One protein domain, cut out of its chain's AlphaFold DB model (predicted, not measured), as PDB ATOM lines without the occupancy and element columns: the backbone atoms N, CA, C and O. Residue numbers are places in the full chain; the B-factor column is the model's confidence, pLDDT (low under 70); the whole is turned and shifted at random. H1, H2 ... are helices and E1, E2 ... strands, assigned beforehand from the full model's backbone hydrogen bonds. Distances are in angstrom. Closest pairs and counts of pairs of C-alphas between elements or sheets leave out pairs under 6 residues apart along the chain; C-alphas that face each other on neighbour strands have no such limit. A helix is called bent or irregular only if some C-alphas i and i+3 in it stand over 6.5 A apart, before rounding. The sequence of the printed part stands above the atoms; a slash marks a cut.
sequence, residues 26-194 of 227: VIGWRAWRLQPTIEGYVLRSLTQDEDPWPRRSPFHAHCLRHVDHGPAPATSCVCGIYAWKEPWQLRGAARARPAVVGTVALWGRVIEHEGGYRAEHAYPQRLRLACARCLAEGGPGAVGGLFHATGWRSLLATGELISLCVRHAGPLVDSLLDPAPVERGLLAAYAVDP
ATOM      1  N   VAL A  26     -87.211 148.556  77.053       96.50
ATOM      2  CA  VAL A  26     -86.533 147.287  76.778       96.50
ATOM      3  C   VAL A  26     -87.597 146.202  76.651       96.50
ATOM      4  O   VAL A  26     -88.405 146.004  77.560       96.50
ATOM      5  N   ILE A  27     -87.605 145.488  75.528       97.56
ATOM      6  CA  ILE A  27     -88.549 144.394  75.303       97.56
ATOM      7  C   ILE A  27     -87.917 143.080  75.743       97.56
ATOM      8  O   ILE A  27     -86.862 142.686  75.253       97.56
ATOM      9  N   GLY A  28     -88.590 142.389  76.658       97.69
ATOM     10  CA  GLY A  28     -88.230 141.044  77.090       97.69
ATOM     11  C   GLY A  28     -89.367 140.048  76.896       97.69
ATOM     12  O   GLY A  28     -90.478 140.394  76.493       97.69
ATOM     13  N   TRP A  29     -89.099 138.795  77.241       98.00
ATOM     14  CA  TRP A  29     -90.051 137.690  77.219       98.00
ATOM     15  C   TRP A  29     -90.430 137.287  78.632       98.00
ATOM     16  O   TRP A  29     -89.582 137.217  79.523       98.00
ATOM     17  N   ARG A  30     -91.706 136.984  78.856       97.50
ATOM     18  CA  ARG A  30     -92.197 136.562  80.168       97.50
ATOM     19  C   ARG A  30     -93.327 135.546  80.046       97.50
ATOM     20  O   ARG A  30     -93.955 135.382  79.002       97.50
ATOM     21  N   ALA A  31     -93.532 134.822  81.139       96.94
ATOM     22  CA  ALA A  31     -94.615 133.880  81.324       96.94
ATOM     23  C   ALA A  31     -95.350 134.192  82.634       96.94
ATOM     24  O   ALA A  31     -94.749 134.704  83.582       96.94
ATOM     25  N   TRP A  32     -96.642 133.881  82.674       97.31
ATOM     26  CA  TRP A  32     -97.536 134.207  83.782       97.31
ATOM     27  C   TRP A  32     -98.480 133.044  84.092       97.31
ATOM     28  O   TRP A  32     -98.807 132.221  83.226       97.31
ATOM     29  N   ARG A  33     -98.948 133.006  85.340       95.19
ATOM     30  CA  ARG A  33    -100.141 132.239  85.720       95.19
ATOM     31  C   ARG A  33    -101.381 133.075  85.389       95.19
ATOM     32  O   ARG A  33    -101.302 134.305  85.352       95.19
ATOM     33  N   LEU A  34    -102.503 132.411  85.128       94.94
ATOM     34  CA  LEU A  34    -103.767 133.053  84.771       94.94
ATOM     35  C   LEU A  34    -104.800 132.766  85.851       94.94
ATOM     36  O   LEU A  34    -105.069 131.605  86.146       94.94
ATOM     37  N   GLN A  35    -105.402 133.809  86.406       92.06
ATOM     38  CA  GLN A  35    -106.453 133.676  87.403       92.06
ATOM     39  C   GLN A  35    -107.737 134.360  86.902       92.06
ATOM     40  O   GLN A  35    -107.688 135.525  86.502       92.06
ATOM     41  N   PRO A  36    -108.884 133.663  86.905       91.38
ATOM     42  CA  PRO A  36    -110.181 134.267  86.648       91.38
ATOM     43  C   PRO A  36    -110.633 135.088  87.863       91.38
ATOM     44  O   PRO A  36    -110.378 134.729  89.014       91.38
ATOM     45  N   THR A  37    -111.323 136.190  87.601       90.19
ATOM     46  CA  THR A  37    -111.957 137.053  88.601       90.19
ATOM     47  C   THR A  37    -113.371 137.403  88.144       90.19
ATOM     48  O   THR A  37    -113.742 137.163  86.997       90.19
ATOM     49  N   ILE A  38    -114.170 138.008  89.025       87.25
ATOM     50  CA  ILE A  38    -115.507 138.496  88.653       87.25
ATOM     51  C   ILE A  38    -115.464 139.580  87.558       87.25
ATOM     52  O   ILE A  38    -116.426 139.755  86.821       87.25
ATOM     53  N   GLU A  39    -114.329 140.267  87.411       87.56
ATOM     54  CA  GLU A  39    -114.109 141.340  86.433       87.56
ATOM     55  C   GLU A  39    -113.354 140.865  85.174       87.56
ATOM     56  O   GLU A  39    -112.910 141.686  84.371       87.56
ATOM     57  N   GLY A  40    -113.158 139.552  85.006       91.25
ATOM     58  CA  GLY A  40    -112.460 138.961  83.863       91.25
ATOM     59  C   GLY A  40    -111.251 138.128  84.280       91.25
ATOM     60  O   GLY A  40    -111.392 137.115  84.958       91.25
ATOM     61  N   TYR A  41    -110.054 138.524  83.843       94.50
ATOM     62  CA  TYR A  41    -108.825 137.762  84.078       94.50
ATOM     63  C   TYR A  41    -107.698 138.645  84.601       94.50
ATOM     64  O   TYR A  41    -107.580 139.815  84.227       94.50
ATOM     65  N   VAL A  42    -106.847 138.064  85.445       95.56
ATOM     66  CA  VAL A  42    -105.615 138.692  85.923       95.56
ATOM     67  C   VAL A  42    -104.422 137.757  85.747       95.56
ATOM     68  O   VAL A  42    -104.515 136.540  85.923       95.56
ATOM     69  N   LEU A  43    -103.287 138.347  85.392       96.88
ATOM     70  CA  LEU A  43    -101.993 137.689  85.329       96.88
ATOM     71  C   LEU A  43    -101.332 137.714  86.707       96.88
ATOM     72  O   LEU A  43    -101.392 138.708  87.432       96.88
ATOM     73  N   ARG A  44    -100.646 136.628  87.052       94.38
ATOM     74  CA  ARG A  44     -99.855 136.499  88.282       94.38
ATOM     75  C   ARG A  44     -98.407 136.156  87.945       94.38
ATOM     76  O   ARG A  44     -98.126 135.453  86.968       94.38
ATOM     77  N   SER A  45     -97.485 136.627  88.782       92.81
ATOM     78  CA  SER A  45     -96.074 136.231  88.738       92.81
ATOM     79  C   SER A  45     -95.921 134.717  88.991       92.81
ATOM     80  O   SER A  45     -96.729 134.102  89.688       92.81
ATOM     81  N   LEU A  46     -94.896 134.091  88.399       90.31
ATOM     82  CA  LEU A  46     -94.681 132.634  88.487       90.31
ATOM     83  C   LEU A  46     -94.153 132.160  89.842       90.31
ATOM     84  O   LEU A  46     -94.441 131.043  90.254       90.31
ATOM     85  N   THR A  47     -93.305 132.967  90.474       78.31
ATOM     86  CA  THR A  47     -92.491 132.561  91.630       78.31
ATOM     87  C   THR A  47     -92.828 133.316  92.904       78.31
ATOM     88  O   THR A  47     -92.375 132.924  93.974       78.31
ATOM     89  N   GLN A  48     -93.583 134.401  92.793       69.50
ATOM     90  CA  GLN A  48     -93.982 135.217  93.923       69.50
ATOM     91  C   GLN A  48     -95.506 135.349  93.911       69.50
ATOM     92  O   GLN A  48     -96.091 135.633  92.860       69.50
ATOM     93  N   ASP A  49     -96.133 135.145  95.068       66.31
ATOM     94  CA  ASP A  49     -97.560 135.408  95.298       66.31
ATOM     95  C   ASP A  49     -97.788 136.896  95.605       66.31
ATOM     96  O   ASP A  49     -98.427 137.273  96.581       66.31
ATOM     97  N   GLU A  50     -97.208 137.755  94.764       69.88
ATOM     98  CA  GLU A  50     -97.416 139.203  94.801       69.88
ATOM     99  C   GLU A  50     -98.846 139.543  94.363       69.88
ATOM    100  O   GLU A  50     -99.634 138.694  93.907       69.88
ATOM    101  N   ASP A  51     -99.140 140.838  94.425       81.56
ATOM    102  CA  ASP A  51    -100.314 141.404  93.795       81.56
ATOM    103  C   ASP A  51    -100.433 140.965  92.326       81.56
ATOM    104  O   ASP A  51     -99.431 140.774  91.619       81.56
ATOM    105  N   PRO A  52    -101.669 140.754  91.846       92.44
ATOM    106  CA  PRO A  52    -101.891 140.483  90.440       92.44
ATOM    107  C   PRO A  52    -101.363 141.645  89.599       92.44
ATOM    108  O   PRO A  52    -101.407 142.807  90.003       92.44
ATOM    109  N   TRP A  53    -100.901 141.332  88.392       95.88
ATOM    110  CA  TRP A  53    -100.498 142.354  87.437       95.88
ATOM    111  C   TRP A  53    -101.710 143.223  87.110       95.88
ATOM    112  O   TRP A  53    -102.713 142.681  86.626       95.88
ATOM    113  N   PRO A  54    -101.657 144.541  87.355       95.75
ATOM    114  CA  PRO A  54    -102.813 145.382  87.169       95.75
ATOM    115  C   PRO A  54    -103.133 145.498  85.679       95.75
ATOM    116  O   PRO A  54    -102.275 145.390  84.800       95.75
ATOM    117  N   ARG A  55    -104.418 145.674  85.390       96.56
ATOM    118  CA  ARG A  55    -104.921 145.851  84.030       96.56
ATOM    119  C   ARG A  55    -104.741 147.307  83.621       96.56
ATOM    120  O   ARG A  55    -105.154 148.189  84.367       96.56
ATOM    121  N   ARG A  56    -104.208 147.557  82.420       96.56
ATOM    122  CA  ARG A  56    -104.093 148.905  81.822       96.56
ATOM    123  C   ARG A  56    -103.264 149.901  82.635       96.56
ATOM    124  O   ARG A  56    -103.347 151.102  82.401       96.56
ATOM    125  N   SER A  57    -102.451 149.410  83.560       96.56
ATOM    126  CA  SER A  57    -101.457 150.207  84.263       96.56
ATOM    127  C   SER A  57    -100.172 149.402  84.460       96.56
ATOM    128  O   SER A  57    -100.202 148.168  84.415       96.56
ATOM    129  N   PRO A  58     -99.027 150.075  84.640       96.88
ATOM    130  CA  PRO A  58     -97.754 149.400  84.850       96.88
ATOM    131  C   PRO A  58     -97.739 148.553  86.122       96.88
ATOM    132  O   PRO A  58     -98.230 148.972  87.169       96.88
ATOM    133  N   PHE A  59     -97.098 147.390  86.046       96.50
ATOM    134  CA  PHE A  59     -96.647 146.670  87.229       96.50
ATOM    135  C   PHE A  59     -95.362 147.323  87.736       96.50
ATOM    136  O   PHE A  59     -94.434 147.547  86.955       96.50
ATOM    137  N   HIS A  60     -95.315 147.627  89.027       94.25
ATOM    138  CA  HIS A  60     -94.171 148.255  89.675       94.25
ATOM    139  C   HIS A  60     -93.486 147.255  90.606       94.25
ATOM    140  O   HIS A  60     -94.135 146.491  91.320       94.25
ATOM    141  N   ALA A  61     -92.159 147.223  90.565       92.75
ATOM    142  CA  ALA A  61     -91.363 146.331  91.377       92.75
ATOM    143  C   ALA A  61     -91.372 146.787  92.838       92.75
ATOM    144  O   ALA A  61     -91.030 147.923  93.160       92.75
ATOM    145  N   HIS A  62     -91.642 145.852  93.741       88.69
ATOM    146  CA  HIS A  62     -91.489 146.060  95.174       88.69
ATOM    147  C   HIS A  62     -90.487 145.049  95.731       88.69
ATOM    148  O   HIS A  62     -90.450 143.889  95.317       88.69
ATOM    149  N   CYS A  63     -89.641 145.475  96.670       89.44
ATOM    150  CA  CYS A  63     -88.851 144.526  97.441       89.44
ATOM    151  C   CYS A  63     -89.627 144.120  98.685       89.44
ATOM    152  O   CYS A  63     -89.791 144.909  99.606       89.44
ATOM    153  N   LEU A  64     -90.065 142.864  98.724       83.00
ATOM    154  CA  LEU A  64     -90.796 142.319  99.870       83.00
ATOM    155  C   LEU A  64     -89.875 141.858 101.012       83.00
ATOM    156  O   LEU A  64     -90.351 141.516 102.087       83.00
ATOM    157  N   ARG A  65     -88.555 141.798 100.775       83.38
ATOM    158  CA  ARG A  65     -87.576 141.234 101.723       83.38
ATOM    159  C   ARG A  65     -86.762 142.269 102.490       83.38
ATOM    160  O   ARG A  65     -86.240 141.940 103.547       83.38
ATOM    161  N   HIS A  66     -86.620 143.480 101.960       84.19
ATOM    162  CA  HIS A  66     -85.779 144.517 102.550       84.19
ATOM    163  C   HIS A  66     -86.473 145.866 102.437       84.19
ATOM    164  O   HIS A  66     -86.968 146.211 101.367       84.19
ATOM    165  N   VAL A  67     -86.451 146.629 103.526       77.50
ATOM    166  CA  VAL A  67     -87.057 147.965 103.596       77.50
ATOM    167  C   VAL A  67     -86.073 149.050 103.123       77.50
ATOM    168  O   VAL A  67     -86.488 150.067 102.575       77.50
ATOM    169  N   ASP A  68     -84.759 148.798 103.220       79.31
ATOM    170  CA  ASP A  68     -83.780 149.895 103.313       79.31
ATOM    171  C   ASP A  68     -82.863 150.061 102.091       79.31
ATOM    172  O   ASP A  68     -82.066 150.994 102.030       79.31
ATOM    173  N   HIS A  69     -82.946 149.183 101.085       79.44
ATOM    174  CA  HIS A  69     -82.036 149.246  99.929       79.44
ATOM    175  C   HIS A  69     -82.510 150.191  98.805       79.44
ATOM    176  O   HIS A  69     -81.997 150.138  97.686       79.44
ATOM    177  N   GLY A  70     -83.531 151.013  99.068       80.50
ATOM    178  CA  GLY A  70     -84.128 151.918  98.084       80.50
ATOM    179  C   GLY A  70     -84.965 151.202  97.006       80.50
ATOM    180  O   GLY A  70     -85.425 150.078  97.236       80.50
ATOM    181  N   PRO A  71     -85.188 151.837  95.836       85.06
ATOM    182  CA  PRO A  71     -86.124 151.353  94.820       85.06
ATOM    183  C   PRO A  71     -85.683 150.023  94.192       85.06
ATOM    184  O   PRO A  71     -84.495 149.791  93.953       85.06
ATOM    185  N   ALA A  72     -86.656 149.156  93.904       90.38
ATOM    186  CA  ALA A  72     -86.429 147.889  93.224       90.38
ATOM    187  C   ALA A  72     -86.358 148.101  91.695       90.38
ATOM    188  O   ALA A  72     -87.164 148.846  91.155       90.38
ATOM    189  N   PRO A  73     -85.445 147.431  90.972       93.31
ATOM    190  CA  PRO A  73     -84.449 146.497  91.472       93.31
ATOM    191  C   PRO A  73     -83.254 147.211  92.123       93.31
ATOM    192  O   PRO A  73     -82.687 148.156  91.571       93.31
ATOM    193  N   ALA A  74     -82.806 146.683  93.262       90.56
ATOM    194  CA  ALA A  74     -81.491 146.995  93.809       90.56
ATOM    195  C   ALA A  74     -80.432 146.056  93.204       90.56
ATOM    196  O   ALA A  74     -80.690 144.868  92.969       90.56
ATOM    197  N   THR A  75     -79.224 146.575  92.966       88.81
ATOM    198  CA  THR A  75     -78.105 145.815  92.375       88.81
ATOM    199  C   THR A  75     -77.679 144.640  93.255       88.81
ATOM    200  O   THR A  75     -77.448 143.551  92.739       88.81
ATOM    201  N   SER A  76     -77.665 144.834  94.576       89.31
ATOM    202  CA  SER A  76     -77.318 143.835  95.598       89.31
ATOM    203  C   SER A  76     -78.491 142.957  96.055       89.31
ATOM    204  O   SER A  76     -78.338 142.150  96.969       89.31
ATOM    205  N   CYS A  77     -79.669 143.094  95.441       90.62
ATOM    206  CA  CYS A  77     -80.849 142.299  95.771       90.62
ATOM    207  C   CYS A  77     -81.342 141.519  94.552       90.62
ATOM    208  O   CYS A  77     -80.995 141.829  93.417       90.62
ATOM    209  N   VAL A  78     -82.201 140.529  94.789       90.88
ATOM    210  CA  VAL A  78     -82.917 139.757  93.760       90.88
ATOM    211  C   VAL A  78     -84.327 140.300  93.489       90.88
ATOM    212  O   VAL A  78     -85.125 139.655  92.823       90.88
ATOM    213  N   CYS A  79     -84.678 141.466  94.037       91.81
ATOM    214  CA  CYS A  79     -85.945 142.126  93.730       91.81
ATOM    215  C   CYS A  79     -85.956 142.660  92.287       91.81
ATOM    216  O   CYS A  79     -84.903 142.821  91.656       91.81
ATOM    217  N   GLY A  80     -87.150 142.943  91.771       93.75
ATOM    218  CA  GLY A  80     -87.348 143.446  90.414       93.75
ATOM    219  C   GLY A  80     -88.221 142.543  89.555       93.75
ATOM    220  O   GLY A  80     -88.469 141.376  89.863       93.75
ATOM    221  N   ILE A  81     -88.661 143.097  88.433       95.56
ATOM    222  CA  ILE A  81     -89.492 142.397  87.463       95.56
ATOM    223  C   ILE A  81     -88.594 141.696  86.454       95.56
ATOM    224  O   ILE A  81     -87.906 142.340  85.669       95.56
ATOM    225  N   TYR A  82     -88.608 140.367  86.476       96.25
ATOM    226  CA  TYR A  82     -87.778 139.551  85.595       96.25
ATOM    227  C   TYR A  82     -88.364 139.392  84.186       96.25
ATOM    228  O   TYR A  82     -89.555 139.117  84.028       96.25
ATOM    229  N   ALA A  83     -87.515 139.453  83.168       97.62
ATOM    230  CA  ALA A  83     -87.841 138.988  81.822       97.62
ATOM    231  C   ALA A  83     -86.631 138.300  81.190       97.62
ATOM    232  O   ALA A  83     -85.488 138.621  81.509       97.62
ATOM    233  N   TRP A  84     -86.883 137.366  80.285       97.69
ATOM    234  CA  TRP A  84     -85.853 136.758  79.451       97.69
ATOM    235  C   TRP A  84     -85.536 137.638  78.243       97.69
ATOM    236  O   TRP A  84     -86.393 138.388  77.780       97.69
ATOM    237  N   LYS A  85     -84.315 137.525  77.718       96.69
ATOM    238  CA  LYS A  85     -83.902 138.209  76.482       96.69
ATOM    239  C   LYS A  85     -84.492 137.549  75.247       96.69
ATOM    240  O   LYS A  85     -84.967 138.215  74.337       96.69
ATOM    241  N   GLU A  86     -84.508 136.226  75.264       94.69
ATOM    242  CA  GLU A  86     -84.813 135.403  74.112       94.69
ATOM    243  C   GLU A  86     -86.054 134.532  74.347       94.69
ATOM    244  O   GLU A  86     -86.242 133.976  75.439       94.69
ATOM    245  N   PRO A  87     -86.879 134.305  73.311       93.56
ATOM    246  CA  PRO A  87     -88.127 133.558  73.446       93.56
ATOM    247  C   PRO A  87     -87.923 132.104  73.874       93.56
ATOM    248  O   PRO A  87     -88.725 131.548  74.627       93.56
ATOM    249  N   TRP A  88     -86.845 131.459  73.420       90.06
ATOM    250  CA  TRP A  88     -86.560 130.061  73.756       90.06
ATOM    251  C   TRP A  88     -86.273 129.859  75.252       90.06
ATOM    252  O   TRP A  88     -86.381 128.737  75.748       90.06
ATOM    253  N   GLN A  89     -85.955 130.922  75.997       92.94
ATOM    254  CA  GLN A  89     -85.714 130.848  77.437       92.94
ATOM    255  C   GLN A  89     -87.010 130.703  78.248       92.94
ATOM    256  O   GLN A  89     -86.963 130.225  79.383       92.94
ATOM    257  N   LEU A  90     -88.179 130.988  77.652       93.38
ATOM    258  CA  LEU A  90     -89.493 130.735  78.263       93.38
ATOM    259  C   LEU A  90     -89.678 129.270  78.684       93.38
ATOM    260  O   LEU A  90     -90.456 128.979  79.587       93.38
ATOM    261  N   ARG A  91     -88.931 128.334  78.090       89.44
ATOM    262  CA  ARG A  91     -88.921 126.917  78.494       89.44
ATOM    263  C   ARG A  91     -88.533 126.726  79.959       89.44
ATOM    264  O   ARG A  91     -89.052 125.824  80.612       89.44
ATOM    265  N   GLY A  92     -87.686 127.607  80.497       89.56
ATOM    266  CA  GLY A  92     -87.327 127.622  81.916       89.56
ATOM    267  C   GLY A  92     -88.530 127.844  82.838       89.56
ATOM    268  O   GLY A  92     -88.527 127.371  83.973       89.56
ATOM    269  N   ALA A  93     -89.597 128.479  82.341       91.50
ATOM    270  CA  ALA A  93     -90.831 128.701  83.085       91.50
ATOM    271  C   ALA A  93     -91.712 127.451  83.203       91.50
ATOM    272  O   ALA A  93     -92.580 127.411  84.069       91.50
ATOM    273  N   ALA A  94     -91.523 126.423  82.366       90.88
ATOM    274  CA  ALA A  94     -92.487 125.330  82.217       90.88
ATOM    275  C   ALA A  94     -92.815 124.598  83.534       90.88
ATOM    276  O   ALA A  94     -93.957 124.190  83.754       90.88
ATOM    277  N   ARG A  95     -91.839 124.479  84.447       88.94
ATOM    278  CA  ARG A  95     -92.034 123.863  85.774       88.94
ATOM    279  C   ARG A  95     -93.010 124.635  86.661       88.94
ATOM    280  O   ARG A  95     -93.727 124.007  87.430       88.94
ATOM    281  N   ALA A  96     -93.075 125.958  86.509       89.19
ATOM    282  CA  ALA A  96     -94.031 126.819  87.204       89.19
ATOM    283  C   ALA A  96     -95.435 126.791  86.570       89.19
ATOM    284  O   ALA A  96     -96.308 127.545  86.979       89.19
ATOM    285  N   ARG A  97     -95.651 125.924  85.567       90.56
ATOM    286  CA  ARG A  97     -96.932 125.707  84.882       90.56
ATOM    287  C   ARG A  97     -97.608 127.007  84.416       90.56
ATOM    288  O   ARG A  97     -98.772 127.228  84.742       90.56
ATOM    289  N   PRO A  98     -96.908 127.864  83.647       93.94
ATOM    290  CA  PRO A  98     -97.514 129.071  83.111       93.94
ATOM    291  C   PRO A  98     -98.710 128.721  82.227       93.94
ATOM    292  O   PRO A  98     -98.686 127.725  81.502       93.94
ATOM    293  N   ALA A  99     -99.720 129.579  82.268       95.50
ATOM    294  CA  ALA A  99    -100.888 129.497  81.398       95.50
ATOM    295  C   ALA A  99    -100.811 130.502  80.241       95.50
ATOM    296  O   ALA A  99    -101.524 130.341  79.249       95.50
ATOM    297  N   VAL A 100     -99.950 131.520  80.373       97.62
ATOM    298  CA  VAL A 100     -99.781 132.629  79.427       97.62
ATOM    299  C   VAL A 100     -98.293 132.896  79.208       97.62
ATOM    300  O   VAL A 100     -97.503 132.852  80.154       97.62
ATOM    301  N   VAL A 101     -97.913 133.209  77.972       97.75
ATOM    302  CA  VAL A 101     -96.578 133.711  77.606       97.75
ATOM    303  C   VAL A 101     -96.701 134.924  76.696       97.75
ATOM    304  O   VAL A 101     -97.762 135.171  76.121       97.75
ATOM    305  N   GLY A 102     -95.619 135.681  76.555       97.69
ATOM    306  CA  GLY A 102     -95.688 136.949  75.853       97.69
ATOM    307  C   GLY A 102     -94.414 137.768  75.901       97.69
ATOM    308  O   GLY A 102     -93.423 137.376  76.525       97.69
ATOM    309  N   THR A 103     -94.481 138.928  75.257       98.50
ATOM    310  CA  THR A 103     -93.488 139.988  75.413       98.50
ATOM    311  C   THR A 103     -93.932 140.973  76.488       98.50
ATOM    312  O   THR A 103     -95.123 141.149  76.764       98.50
ATOM    313  N   VAL A 104     -92.957 141.616  77.114       98.62
ATOM    314  CA  VAL A 104     -93.152 142.587  78.185       98.62
ATOM    315  C   VAL A 104     -92.248 143.790  77.936       98.62
ATOM    316  O   VAL A 104     -91.064 143.628  77.647       98.62
ATOM    317  N   ALA A 105     -92.818 144.988  78.027       98.31
ATOM    318  CA  ALA A 105     -92.072 146.238  78.061       98.31
ATOM    319  C   ALA A 105     -91.483 146.434  79.452       98.31
ATOM    320  O   ALA A 105     -92.192 146.225  80.434       98.31
ATOM    321  N   LEU A 106     -90.230 146.868  79.526       98.06
ATOM    322  CA  LEU A 106     -89.501 147.138  80.759       98.06
ATOM    323  C   LEU A 106     -88.926 148.553  80.720       98.06
ATOM    324  O   LEU A 106     -88.346 148.951  79.709       98.06
ATOM    325  N   TRP A 107     -89.057 149.302  81.812       96.94
ATOM    326  CA  TRP A 107     -88.515 150.662  81.897       96.94
ATOM    327  C   TRP A 107     -88.285 151.118  83.346       96.94
ATOM    328  O   TRP A 107     -88.461 150.353  84.300       96.94
ATOM    329  N   GLY A 108     -87.858 152.376  83.498       93.88
ATOM    330  CA  GLY A 108     -87.320 152.913  84.747       93.88
ATOM    331  C   GLY A 108     -85.894 152.413  84.942       93.88
ATOM    332  O   GLY A 108     -85.107 152.372  83.995       93.88
ATOM    333  N   ARG A 109     -85.555 151.965  86.149       94.00
ATOM    334  CA  ARG A 109     -84.303 151.241  86.373       94.00
ATOM    335  C   ARG A 109     -84.382 149.831  85.786       94.00
ATOM    336  O   ARG A 109     -85.136 148.990  86.273       94.00
ATOM    337  N   VAL A 110     -83.533 149.550  84.800       95.75
ATOM    338  CA  VAL A 110     -83.364 148.216  84.210       95.75
ATOM    339  C   VAL A 110     -81.938 147.726  84.456       95.75
ATOM    340  O   VAL A 110     -80.971 148.416  84.150       95.75
ATOM    341  N   ILE A 111     -81.807 146.530  85.026       95.56
ATOM    342  CA  ILE A 111     -80.535 145.830  85.214       95.56
ATOM    343  C   ILE A 111     -80.506 144.649  84.253       95.56
ATOM    344  O   ILE A 111     -81.310 143.721  84.371       95.56
ATOM    345  N   GLU A 112     -79.558 144.672  83.330       96.88
ATOM    346  CA  GLU A 112     -79.303 143.574  82.410       96.88
ATOM    347  C   GLU A 112     -78.474 142.466  83.073       96.88
ATOM    348  O   GLU A 112     -77.544 142.715  83.837       96.88
ATOM    349  N   HIS A 113     -78.836 141.224  82.770       95.38
ATOM    350  CA  HIS A 113     -78.140 139.997  83.152       95.38
ATOM    351  C   HIS A 113     -77.837 139.193  81.888       95.38
ATOM    352  O   HIS A 113     -78.433 139.426  80.836       95.38
ATOM    353  N   GLU A 114     -76.952 138.201  81.978       94.94
ATOM    354  CA  GLU A 114     -76.573 137.362  80.829       94.94
ATOM    355  C   GLU A 114     -77.802 136.810  80.083       94.94
ATOM    356  O   GLU A 114     -77.922 136.974  78.873       94.94
ATOM    357  N   GLY A 115     -78.764 136.249  80.821       93.38
ATOM    358  CA  GLY A 115     -79.965 135.634  80.255       93.38
ATOM    359  C   GLY A 115     -81.242 136.475  80.313       93.38
ATOM    360  O   GLY A 115     -82.309 135.938  80.020       93.38
ATOM    361  N   GLY A 116     -81.205 137.735  80.739       97.06
ATOM    362  CA  GLY A 116     -82.451 138.454  81.000       97.06
ATOM    363  C   GLY A 116     -82.278 139.853  81.557       97.06
ATOM    364  O   GLY A 116     -81.196 140.428  81.534       97.06
ATOM    365  N   TYR A 117     -83.369 140.371  82.102       97.62
ATOM    366  CA  TYR A 117     -83.469 141.699  82.682       97.62
ATOM    367  C   TYR A 117     -84.173 141.634  84.035       97.62
ATOM    368  O   TYR A 117     -84.996 140.745  84.273       97.62
ATOM    369  N   ARG A 118     -83.880 142.609  84.895       96.56
ATOM    370  CA  ARG A 118     -84.700 142.983  86.051       96.56
ATOM    371  C   ARG A 118     -85.074 144.447  85.917       96.56
ATOM    372  O   ARG A 118     -84.178 145.265  85.749       96.56
ATOM    373  N   ALA A 119     -86.354 144.776  86.010       96.00
ATOM    374  CA  ALA A 119     -86.837 146.139  85.819       96.00
ATOM    375  C   ALA A 119     -87.656 146.655  87.000       96.00
ATOM    376  O   ALA A 119     -88.196 145.867  87.782       96.00
ATOM    377  N   GLU A 120     -87.720 147.979  87.110       95.69
ATOM    378  CA  GLU A 120     -88.549 148.721  88.061       95.69
ATOM    379  C   GLU A 120     -90.012 148.729  87.625       95.69
ATOM    380  O   GLU A 120     -90.897 148.444  88.424       95.69
ATOM    381  N   HIS A 121     -90.265 148.992  86.345       96.69
ATOM    382  CA  HIS A 121     -91.605 148.992  85.779       96.69
ATOM    383  C   HIS A 121     -91.709 148.002  84.633       96.69
ATOM    384  O   HIS A 121     -90.751 147.791  83.881       96.69
ATOM    385  N   ALA A 122     -92.895 147.419  84.483       97.62
ATOM    386  CA  ALA A 122     -93.194 146.580  83.346       97.62
ATOM    387  C   ALA A 122     -94.667 146.597  82.946       97.62
ATOM    388  O   ALA A 122     -95.557 146.773  83.776       97.62
ATOM    389  N   TYR A 123     -94.930 146.309  81.676       98.25
ATOM    390  CA  TYR A 123     -96.282 146.074  81.184       98.25
ATOM    391  C   TYR A 123     -96.290 145.018  80.079       98.25
ATOM    392  O   TYR A 123     -95.407 145.052  79.215       98.25
ATOM    393  N   PRO A 124     -97.236 144.059  80.080       98.50
ATOM    394  CA  PRO A 124     -97.369 143.119  78.974       98.50
ATOM    395  C   PRO A 124     -97.569 143.872  77.656       98.50
ATOM    396  O   PRO A 124     -98.337 144.824  77.610       98.50
ATOM    397  N   GLN A 125     -96.899 143.452  76.584       97.69
ATOM    398  CA  GLN A 125     -97.103 144.046  75.255       97.69
ATOM    399  C   GLN A 125     -97.874 143.129  74.320       97.69
ATOM    400  O   GLN A 125     -98.706 143.597  73.548       97.69
ATOM    401  N   ARG A 126     -97.579 141.829  74.366       98.44
ATOM    402  CA  ARG A 126     -98.283 140.817  73.582       98.44
ATOM    403  C   ARG A 126     -98.446 139.562  74.397       98.44
ATOM    404  O   ARG A 126     -97.486 139.140  75.037       98.44
ATOM    405  N   LEU A 127     -99.621 138.954  74.352       98.38
ATOM    406  CA  LEU A 127     -99.947 137.781  75.159       98.38
ATOM    407  C   LEU A 127    -100.532 136.670  74.299       98.38
ATOM    408  O   LEU A 127    -101.172 136.923  73.284       98.38
ATOM    409  N   ARG A 128    -100.339 135.430  74.733       96.50
ATOM    410  CA  ARG A 128    -101.121 134.289  74.259       96.50
ATOM    411  C   ARG A 128    -101.201 133.204  75.314       96.50
ATOM    412  O   ARG A 128    -100.312 133.097  76.168       96.50
ATOM    413  N   LEU A 129    -102.218 132.359  75.212       97.00
ATOM    414  CA  LEU A 129    -102.300 131.158  76.035       97.00
ATOM    415  C   LEU A 129    -101.171 130.170  75.681       97.00
ATOM    416  O   LEU A 129    -100.711 130.077  74.541       97.00
ATOM    417  N   ALA A 130    -100.698 129.427  76.680       95.38
ATOM    418  CA  ALA A 130     -99.572 128.511  76.540       95.38
ATOM    419  C   ALA A 130     -99.784 127.218  77.320       95.38
ATOM    420  O   ALA A 130    -100.017 127.241  78.524       95.38
ATOM    421  N   CYS A 131     -99.608 126.075  76.660       94.50
ATOM    422  CA  CYS A 131     -99.521 124.801  77.354       94.50
ATOM    423  C   CYS A 131     -98.127 124.636  77.970       94.50
ATOM    424  O   CYS A 131     -97.137 124.486  77.254       94.50
ATOM    425  N   ALA A 132     -98.044 124.591  79.301       92.00
ATOM    426  CA  ALA A 132     -96.772 124.432  80.010       92.00
ATOM    427  C   ALA A 132     -95.983 123.173  79.600       92.00
ATOM    428  O   ALA A 132     -94.753 123.186  79.605       92.00
ATOM    429  N   ARG A 133     -96.671 122.088  79.215       92.38
ATOM    430  CA  ARG A 133     -96.016 120.859  78.739       92.38
ATOM    431  C   ARG A 133     -95.437 121.025  77.337       92.38
ATOM    432  O   ARG A 133     -94.273 120.693  77.142       92.38
ATOM    433  N   CYS A 134     -96.179 121.614  76.396       92.88
ATOM    434  CA  CYS A 134     -95.609 121.998  75.101       92.88
ATOM    435  C   CYS A 134     -94.416 122.940  75.286       92.88
ATOM    436  O   CYS A 134     -93.389 122.777  74.627       92.88
ATOM    437  N   LEU A 135     -94.523 123.898  76.214       91.06
ATOM    438  CA  LEU A 135     -93.450 124.845  76.483       91.06
ATOM    439  C   LEU A 135     -92.175 124.122  76.936       91.06
ATOM    440  O   LEU A 135     -91.101 124.465  76.461       91.06
ATOM    441  N   ALA A 136     -92.282 123.078  77.765       88.94
ATOM    442  CA  ALA A 136     -91.142 122.222  78.110       88.94
ATOM    443  C   ALA A 136     -90.559 121.472  76.895       88.94
ATOM    444  O   ALA A 136     -89.348 121.278  76.822       88.94
ATOM    445  N   GLU A 137     -91.409 121.062  75.950       87.88
ATOM    446  CA  GLU A 137     -91.025 120.321  74.739       87.88
ATOM    447  C   GLU A 137     -90.413 121.210  73.648       87.88
ATOM    448  O   GLU A 137     -89.703 120.708  72.778       87.88
ATOM    449  N   GLY A 138     -90.644 122.527  73.678       79.44
ATOM    450  CA  GLY A 138     -89.995 123.414  72.722       79.44
ATOM    451  C   GLY A 138     -90.705 124.701  72.346       79.44
ATOM    452  O   GLY A 138     -90.057 125.595  71.806       79.44
ATOM    453  N   GLY A 139     -91.992 124.833  72.640       82.62
ATOM    454  CA  GLY A 139     -92.752 126.031  72.306       82.62
ATOM    455  C   GLY A 139     -94.151 125.992  72.913       82.62
ATOM    456  O   GLY A 139     -94.596 124.939  73.343       82.62
ATOM    457  N   PRO A 140     -94.894 127.103  72.963       83.50
ATOM    458  CA  PRO A 140     -96.073 127.197  73.826       83.50
ATOM    459  C   PRO A 140     -97.245 126.289  73.406       83.50
ATOM    460  O   PRO A 140     -98.178 126.115  74.186       83.50
ATOM    461  N   GLY A 141     -97.182 125.689  72.207       82.50
ATOM    462  CA  GLY A 141     -98.229 124.846  71.628       82.50
ATOM    463  C   GLY A 141     -99.483 125.637  71.253       82.50
ATOM    464  O   GLY A 141     -99.667 126.766  71.704       82.50
ATOM    465  N   ALA A 142    -100.339 125.049  70.419       87.62
ATOM    466  CA  ALA A 142    -101.713 125.518  70.275       87.62
ATOM    467  C   ALA A 142    -102.515 125.022  71.484       87.62
ATOM    468  O   ALA A 142    -102.493 123.828  71.803       87.62
ATOM    469  N   VAL A 143    -103.179 125.933  72.191       91.12
ATOM    470  CA  VAL A 143    -104.001 125.581  73.353       91.12
ATOM    471  C   VAL A 143    -105.339 125.042  72.853       91.12
ATOM    472  O   VAL A 143    -106.005 125.681  72.051       91.12
ATOM    473  N   GLY A 144    -105.699 123.842  73.306       89.56
ATOM    474  CA  GLY A 144    -106.974 123.189  73.002       89.56
ATOM    475  C   GLY A 144    -108.073 123.554  73.998       89.56
ATOM    476  O   GLY A 144    -109.243 123.412  73.684       89.56
ATOM    477  N   GLY A 145    -107.697 124.049  75.179       92.06
ATOM    478  CA  GLY A 145    -108.613 124.631  76.150       92.06
ATOM    479  C   GLY A 145    -107.995 124.784  77.533       92.06
ATOM    480  O   GLY A 145    -106.796 124.546  77.729       92.06
ATOM    481  N   LEU A 146    -108.807 125.222  78.491       91.88
ATOM    482  CA  LEU A 146    -108.375 125.506  79.860       91.88
ATOM    483  C   LEU A 146    -109.177 124.702  80.867       91.88
ATOM    484  O   LEU A 146    -110.349 124.418  80.656       91.88
ATOM    485  N   PHE A 147    -108.567 124.380  81.999       87.94
ATOM    486  CA  PHE A 147    -109.291 123.819  83.132       87.94
ATOM    487  C   PHE A 147    -108.992 124.617  84.396       87.94
ATOM    488  O   PHE A 147    -107.875 125.103  84.592       87.94
ATOM    489  N   HIS A 148    -109.994 124.745  85.263       84.44
ATOM    490  CA  HIS A 148    -109.796 125.329  86.582       84.44
ATOM    491  C   HIS A 148    -109.003 124.368  87.459       84.44
ATOM    492  O   HIS A 148    -109.391 123.216  87.659       84.44
ATOM    493  N   ALA A 149    -107.932 124.864  88.069       73.69
ATOM    494  CA  ALA A 149    -107.160 124.144  89.072       73.69
ATOM    495  C   ALA A 149    -107.896 124.048  90.427       73.69
ATOM    496  O   ALA A 149    -107.253 124.008  91.477       73.69
ATOM    497  N   THR A 150    -109.232 124.002  90.427       63.66
ATOM    498  CA  THR A 150    -110.096 123.866  91.606       63.66
ATOM    499  C   THR A 150    -110.725 122.478  91.618       63.66
ATOM    500  O   THR A 150    -111.485 122.124  90.720       63.66
ATOM    501  N   GLY A 151    -110.414 121.671  92.629       52.84
ATOM    502  CA  GLY A 151    -111.026 120.357  92.821       52.84
ATOM    503  C   GLY A 151    -110.119 119.407  93.592       52.84
ATOM    504  O   GLY A 151    -108.914 119.625  93.666       52.84
ATOM    505  N   TRP A 152    -110.683 118.320  94.125       50.41
ATOM    506  CA  TRP A 152    -109.970 117.331  94.953       50.41
ATOM    507  C   TRP A 152    -108.768 116.653  94.258       50.41
ATOM    508  O   TRP A 152    -107.921 116.060  94.918       50.41
ATOM    509  N   ARG A 153    -108.675 116.760  92.921       46.88
ATOM    510  CA  ARG A 153    -107.544 116.285  92.098       46.88
ATOM    511  C   ARG A 153    -106.429 117.329  91.925       46.88
ATOM    512  O   ARG A 153    -105.382 117.006  91.366       46.88
ATOM    513  N   SER A 154    -106.645 118.572  92.357       47.84
ATOM    514  CA  SER A 154    -105.667 119.658  92.313       47.84
ATOM    515  C   SER A 154    -105.021 119.811  93.685       47.84
ATOM    516  O   SER A 154    -105.638 120.322  94.612       47.84
ATOM    517  N   LEU A 155    -103.750 119.422  93.801       49.53
ATOM    518  CA  LEU A 155    -102.934 119.646  95.005       49.53
ATOM    519  C   LEU A 155    -102.676 121.137  95.305       49.53
ATOM    520  O   LEU A 155    -102.003 121.444  96.281       49.53
ATOM    521  N   LEU A 156    -103.146 122.054  94.451       51.62
ATOM    522  CA  LEU A 156    -102.820 123.476  94.524       51.62
ATOM    523  C   LEU A 156    -104.038 124.364  94.812       51.62
ATOM    524  O   LEU A 156    -103.840 125.432  95.370       51.62
ATOM    525  N   ALA A 157    -105.267 123.940  94.474       53.34
ATOM    526  CA  ALA A 157    -106.525 124.673  94.712       53.34
ATOM    527  C   ALA A 157    -106.427 126.216  94.568       53.34
ATOM    528  O   ALA A 157    -107.081 126.954  95.298       53.34
ATOM    529  N   THR A 158    -105.618 126.715  93.625       66.62
ATOM    530  CA  THR A 158    -105.233 128.139  93.544       66.62
ATOM    531  C   THR A 158    -106.307 129.026  92.917       66.62
ATOM    532  O   THR A 158    -106.145 130.240  92.845       66.62
ATOM    533  N   GLY A 159    -107.391 128.438  92.399       78.44
ATOM    534  CA  GLY A 159    -108.367 129.159  91.580       78.44
ATOM    535  C   GLY A 159    -107.865 129.487  90.170       78.44
ATOM    536  O   GLY A 159    -108.620 130.044  89.381       78.44
ATOM    537  N   GLU A 160    -106.623 129.139  89.830       88.25
ATOM    538  CA  GLU A 160    -105.993 129.467  88.550       88.25
ATOM    539  C   GLU A 160    -106.516 128.604  87.399       88.25
ATOM    540  O   GLU A 160    -106.966 127.469  87.580       88.25
ATOM    541  N   LEU A 161    -106.415 129.143  86.188       91.19
ATOM    542  CA  LEU A 161    -106.636 128.416  84.948       91.19
ATOM    543  C   LEU A 161    -105.322 127.816  84.464       91.19
ATOM    544  O   LEU A 161    -104.294 128.491  84.400       91.19
ATOM    545  N   ILE A 162    -105.380 126.552  84.061       91.00
ATOM    546  CA  ILE A 162    -104.271 125.863  83.412       91.00
ATOM    547  C   ILE A 162    -104.639 125.643  81.949       91.00
ATOM    548  O   ILE A 162    -105.638 124.998  81.636       91.00
ATOM    549  N   SER A 163    -103.794 126.150  81.056       93.38
ATOM    550  CA  SER A 163    -103.915 125.974  79.609       93.38
ATOM    551  C   SER A 163    -103.304 124.634  79.173       93.38
ATOM    552  O   SER A 163    -102.156 124.323  79.505       93.38
ATOM    553  N   LEU A 164    -104.042 123.839  78.397       92.81
ATOM    554  CA  LEU A 164    -103.586 122.558  77.846       92.81
ATOM    555  C   LEU A 164    -103.820 122.492  76.335       92.81
ATOM    556  O   LEU A 164    -104.820 122.983  75.820       92.81
ATOM    557  N   CYS A 165    -102.902 121.855  75.609       93.44
ATOM    558  CA  CYS A 165    -103.165 121.431  74.235       93.44
ATOM    559  C   CYS A 165    -103.956 120.115  74.226       93.44
ATOM    560  O   CYS A 165    -103.934 119.376  75.212       93.44
ATOM    561  N   VAL A 166    -104.575 119.764  73.096       90.50
ATOM    562  CA  VAL A 166    -105.333 118.504  72.948       90.50
ATOM    563  C   VAL A 166    -104.501 117.255  73.279       90.50
ATOM    564  O   VAL A 166    -104.999 116.327  73.906       90.50
ATOM    565  N   ARG A 167    -103.198 117.257  72.952       91.56
ATOM    566  CA  ARG A 167    -102.274 116.148  73.259       91.56
ATOM    567  C   ARG A 167    -102.060 115.976  74.763       91.56
ATOM    568  O   ARG A 167    -101.936 114.858  75.250       91.56
ATOM    569  N   HIS A 168    -101.966 117.084  75.492       92.69
ATOM    570  CA  HIS A 168    -101.639 117.096  76.919       92.69
ATOM    571  C   HIS A 168    -102.867 117.194  77.825       92.69
ATOM    572  O   HIS A 168    -102.722 117.044  79.037       92.69
ATOM    573  N   ALA A 169    -104.052 117.414  77.251       90.12
ATOM    574  CA  ALA A 169    -105.340 117.354  77.931       90.12
ATOM    575  C   ALA A 169    -105.626 115.951  78.477       90.12
ATOM    576  O   ALA A 169    -106.101 115.804  79.605       90.12
ATOM    577  N   GLY A 170    -105.288 114.918  77.697       87.06
ATOM    578  CA  GLY A 170    -105.564 113.532  78.059       87.06
ATOM    579  C   GLY A 170    -107.050 113.351  78.405       87.06
ATOM    580  O   GLY A 170    -107.897 113.821  77.649       87.06
ATOM    581  N   PRO A 171    -107.390 112.752  79.562       85.12
ATOM    582  CA  PRO A 171    -108.784 112.545  79.966       85.12
ATOM    583  C   PRO A 171    -109.594 113.825  80.214       85.12
ATOM    584  O   PRO A 171    -110.803 113.742  80.381       85.12
ATOM    585  N   LEU A 172    -108.951 114.993  80.316       83.56
ATOM    586  CA  LEU A 172    -109.639 116.260  80.586       83.56
ATOM    587  C   LEU A 172    -110.202 116.919  79.323       83.56
ATOM    588  O   LEU A 172    -110.882 117.930  79.456       83.56
ATOM    589  N   VAL A 173    -109.902 116.394  78.128       85.88
ATOM    590  CA  VAL A 173    -110.186 117.061  76.845       85.88
ATOM    591  C   VAL A 173    -111.655 117.466  76.684       85.88
ATOM    592  O   VAL A 173    -111.917 118.585  76.255       85.88
ATOM    593  N   ASP A 174    -112.590 116.633  77.140       85.94
ATOM    594  CA  ASP A 174    -114.035 116.882  77.017       85.94
ATOM    595  C   ASP A 174    -114.582 117.871  78.062       85.94
ATOM    596  O   ASP A 174    -115.742 118.267  78.011       85.94
ATOM    597  N   SER A 175    -113.767 118.257  79.046       85.12
ATOM    598  CA  SER A 175    -114.138 119.178  80.132       85.12
ATOM    599  C   SER A 175    -113.374 120.500  80.072       85.12
ATOM    600  O   SER A 175    -113.425 121.284  81.023       85.12
ATOM    601  N   LEU A 176    -112.623 120.741  78.996       88.88
ATOM    602  CA  LEU A 176    -111.896 121.989  78.833       88.88
ATOM    603  C   LEU A 176    -112.849 123.124  78.456       88.88
ATOM    604  O   LEU A 176    -113.729 122.984  77.612       88.88
ATOM    605  N   LEU A 177    -112.612 124.281  79.058       90.88
ATOM    606  CA  LEU A 177    -113.179 125.546  78.623       90.88
ATOM    607  C   LEU A 177    -112.604 125.923  77.258       90.88
ATOM    608  O   LEU A 177    -111.395 125.775  77.035       90.88
ATOM    609  N   ASP A 178    -113.459 126.467  76.391       93.88
ATOM    610  CA  ASP A 178    -113.057 127.030  75.101       93.88
ATOM    611  C   ASP A 178    -111.968 128.102  75.316       93.88
ATOM    612  O   ASP A 178    -112.184 129.059  76.073       93.88
ATOM    613  N   PRO A 179    -110.786 127.964  74.688       94.94
ATOM    614  CA  PRO A 179    -109.706 128.925  74.859       94.94
ATOM    615  C   PRO A 179    -109.996 130.284  74.222       94.94
ATOM    616  O   PRO A 179    -109.478 131.294  74.699       94.94
ATOM    617  N   ALA A 180    -110.832 130.349  73.186       95.69
ATOM    618  CA  ALA A 180    -111.054 131.569  72.422       95.69
ATOM    619  C   ALA A 180    -111.690 132.721  73.238       95.69
ATOM    620  O   ALA A 180    -111.160 133.836  73.191       95.69
ATOM    621  N   PRO A 181    -112.789 132.531  74.001       96.06
ATOM    622  CA  PRO A 181    -113.329 133.591  74.855       96.06
ATOM    623  C   PRO A 181    -112.374 133.982  75.989       96.06
ATOM    624  O   PRO A 181    -112.308 135.162  76.335       96.06
ATOM    625  N   VAL A 182    -111.604 133.029  76.526       95.75
ATOM    626  CA  VAL A 182    -110.618 133.303  77.581       95.75
ATOM    627  C   VAL A 182    -109.486 134.177  77.049       95.75
ATOM    628  O   VAL A 182    -109.149 135.188  77.663       95.75
ATOM    629  N   GLU A 183    -108.924 133.833  75.889       96.56
ATOM    630  CA  GLU A 183    -107.854 134.612  75.266       96.56
ATOM    631  C   GLU A 183    -108.338 136.010  74.869       96.56
ATOM    632  O   GLU A 183    -107.696 136.995  75.226       96.56
ATOM    633  N   ARG A 184    -109.516 136.133  74.237       97.38
ATOM    634  CA  ARG A 184    -110.104 137.451  73.929       97.38
ATOM    635  C   ARG A 184    -110.317 138.297  75.183       97.38
ATOM    636  O   ARG A 184    -109.985 139.481  75.179       97.38
ATOM    637  N   GLY A 185    -110.849 137.703  76.252       97.31
ATOM    638  CA  GLY A 185    -111.059 138.388  77.525       97.31
ATOM    639  C   GLY A 185    -109.747 138.846  78.162       97.31
ATOM    640  O   GLY A 185    -109.662 139.977  78.636       97.31
ATOM    641  N   LEU A 186    -108.708 138.008  78.122       97.81
ATOM    642  CA  LEU A 186    -107.365 138.345  78.596       97.81
ATOM    643  C   LEU A 186    -106.756 139.510  77.800       97.81
ATOM    644  O   LEU A 186    -106.287 140.480  78.394       97.81
ATOM    645  N   LEU A 187    -106.784 139.438  76.469       98.31
ATOM    646  CA  LEU A 187    -106.247 140.489  75.600       98.31
ATOM    647  C   LEU A 187    -106.987 141.818  75.808       98.31
ATOM    648  O   LEU A 187    -106.349 142.860  75.946       98.31
ATOM    649  N   ALA A 188    -108.318 141.790  75.934       97.56
ATOM    650  CA  ALA A 188    -109.133 142.979  76.202       97.56
ATOM    651  C   ALA A 188    -108.906 143.571  77.609       97.56
ATOM    652  O   ALA A 188    -108.898 144.798  77.782       97.56
ATOM    653  N   ALA A 189    -108.700 142.709  78.610       97.62
ATOM    654  CA  ALA A 189    -108.393 143.101  79.983       97.62
ATOM    655  C   ALA A 189    -107.090 143.908  80.054       97.62
ATOM    656  O   ALA A 189    -107.049 144.946  80.713       97.62
ATOM    657  N   TYR A 190    -106.061 143.480  79.321       98.25
ATOM    658  CA  TYR A 190    -104.763 144.157  79.259       98.25
ATOM    659  C   TYR A 190    -104.624 145.129  78.078       98.25
ATOM    660  O   TYR A 190    -103.620 145.822  77.995       98.25
ATOM    661  N   ALA A 191    -105.616 145.249  77.195       98.00
ATOM    662  CA  ALA A 191    -105.541 146.103  76.005       98.00
ATOM    663  C   ALA A 191    -104.243 145.876  75.197       98.00
ATOM    664  O   ALA A 191    -103.512 146.816  74.891       98.00
ATOM    665  N   VAL A 192    -103.942 144.608  74.911       98.25
ATOM    666  CA  VAL A 192    -102.729 144.175  74.199       98.25
ATOM    667  C   VAL A 192    -103.075 143.301  73.004       98.25
ATOM    668  O   VAL A 192    -104.117 142.645  72.979       98.25
ATOM    669  N   ASP A 193    -102.156 143.249  72.047       98.25
ATOM    670  CA  ASP A 193    -102.275 142.394  70.874       98.25
ATOM    671  C   ASP A 193    -101.924 140.929  71.187       98.25
ATOM    672  O   ASP A 193    -101.150 140.641  72.113       98.25
ATOM    673  N   PRO A 194    -102.437 139.970  70.397       97.56
ATOM    674  CA  PRO A 194    -101.995 138.589  70.493       97.56
ATOM    675  C   PRO A 194    -100.505 138.456  70.147       97.56
ATOM    676  O   PRO A 194     -99.975 139.090  69.228       97.56
TER     677      PRO A 194
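This is residues 26 to 194 of the 227 residues of an uncharacterized protein of Actinobacteria bacterium (UniProt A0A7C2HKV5). A five-stranded sheet, E2 E1 E4 E5 E3, is curled like part of a barrel and folded back on itself; it curls round H4, while H1 covers part of E1 and the small hairpin E6 and E7 faces part of the sheet as a second, crossed layer. H3 packs on E6 at one end of the long axis, and the loop of residues 45 to 80 reaches the other end with Asp 68. The printed part has 169 residues with four named helices and seven named strands, in the order E1 E2 E3 H1 E4 E5 H2 E6 E7 H3 H4; both sheets are antiparallel and the class is mixed. It is compact, with a radius of gyration of the C-alphas of 16.0 A, and spans 51 by 32 by 31 A.

Start at E1, residues 26 to 37: its residues 26 to 32 pair with E4, residues 100 to 113 (N 28 to O 104, 2.9 A), and its residues 33 to 37 form a hairpin with E2, residues 40 to 44 (N 35 to O 42, 2.9 A). E4 and E5, residues 116 to 129, form a hairpin (N 105 to O 123, 2.8 A), and E5 neighbours E3, residues 81 to 84 (N 83 to O 117, 3.0 A). In this folded sheet, bent back on itself, E2 and E1 face E5 and E3, with E4 as the hinge. H1, residues 87 to 96, is on the sheet at a height of 7.7 A, over E1; E3, H1 and E4 make a split strand-helix-strand unit, two strands running the same way with a helix between and E5 between them in the sheet, its crossover right-handed. H2, residues 132 to 137, touches H1 at Ala 94 and Ala 132, their closest C-alphas, 4.9 A apart. E6, residues 145 to 148, and E7, residues 161 to 164, form a hairpin (N 147 to O 162, 3.0 A) and a sandwich, two sheets face to face, with the larger sheet, strands at 78 degrees. H4, residues 179 to 190, comes closest to E2 at the C-alphas of Leu 186 and Tyr 41, 5.7 A. Every O i to N i+4 pair is within hydrogen-bond range in H2 and H4; H1 has 0 of 6, with 6 of 7 O i to N i+3 pairs, and H3, residues 166 to 175, has 0 of 6, with 3 of 7.

Find C-alpha 26 at (-86.533, 147.287, 76.778); E1 runs 29.8 A from there, bending by 68 degrees at residue 29. E4, 23.2 A, bends by 120 degrees at residue 109, and E5, 21.7 A, by 123 degrees at residue 120. H1, 16.4 A, and H3, 11.4 A, are irregular: C-alphas 92 and 95 are 7.2 A apart, and 168 and 171 are 9.0 A apart. H4, 16.6 A, ends at C-alpha 190, (-104.763, 144.157, 79.259).

The farthest C-alphas, of Asp 68 and Asp 174, are 51.9 A apart. The printed part has no cut; the links E2 to E3 and E6 to E7 are long. Look for pLDDT under 70 at residues 48 to 50 and 150 to 158.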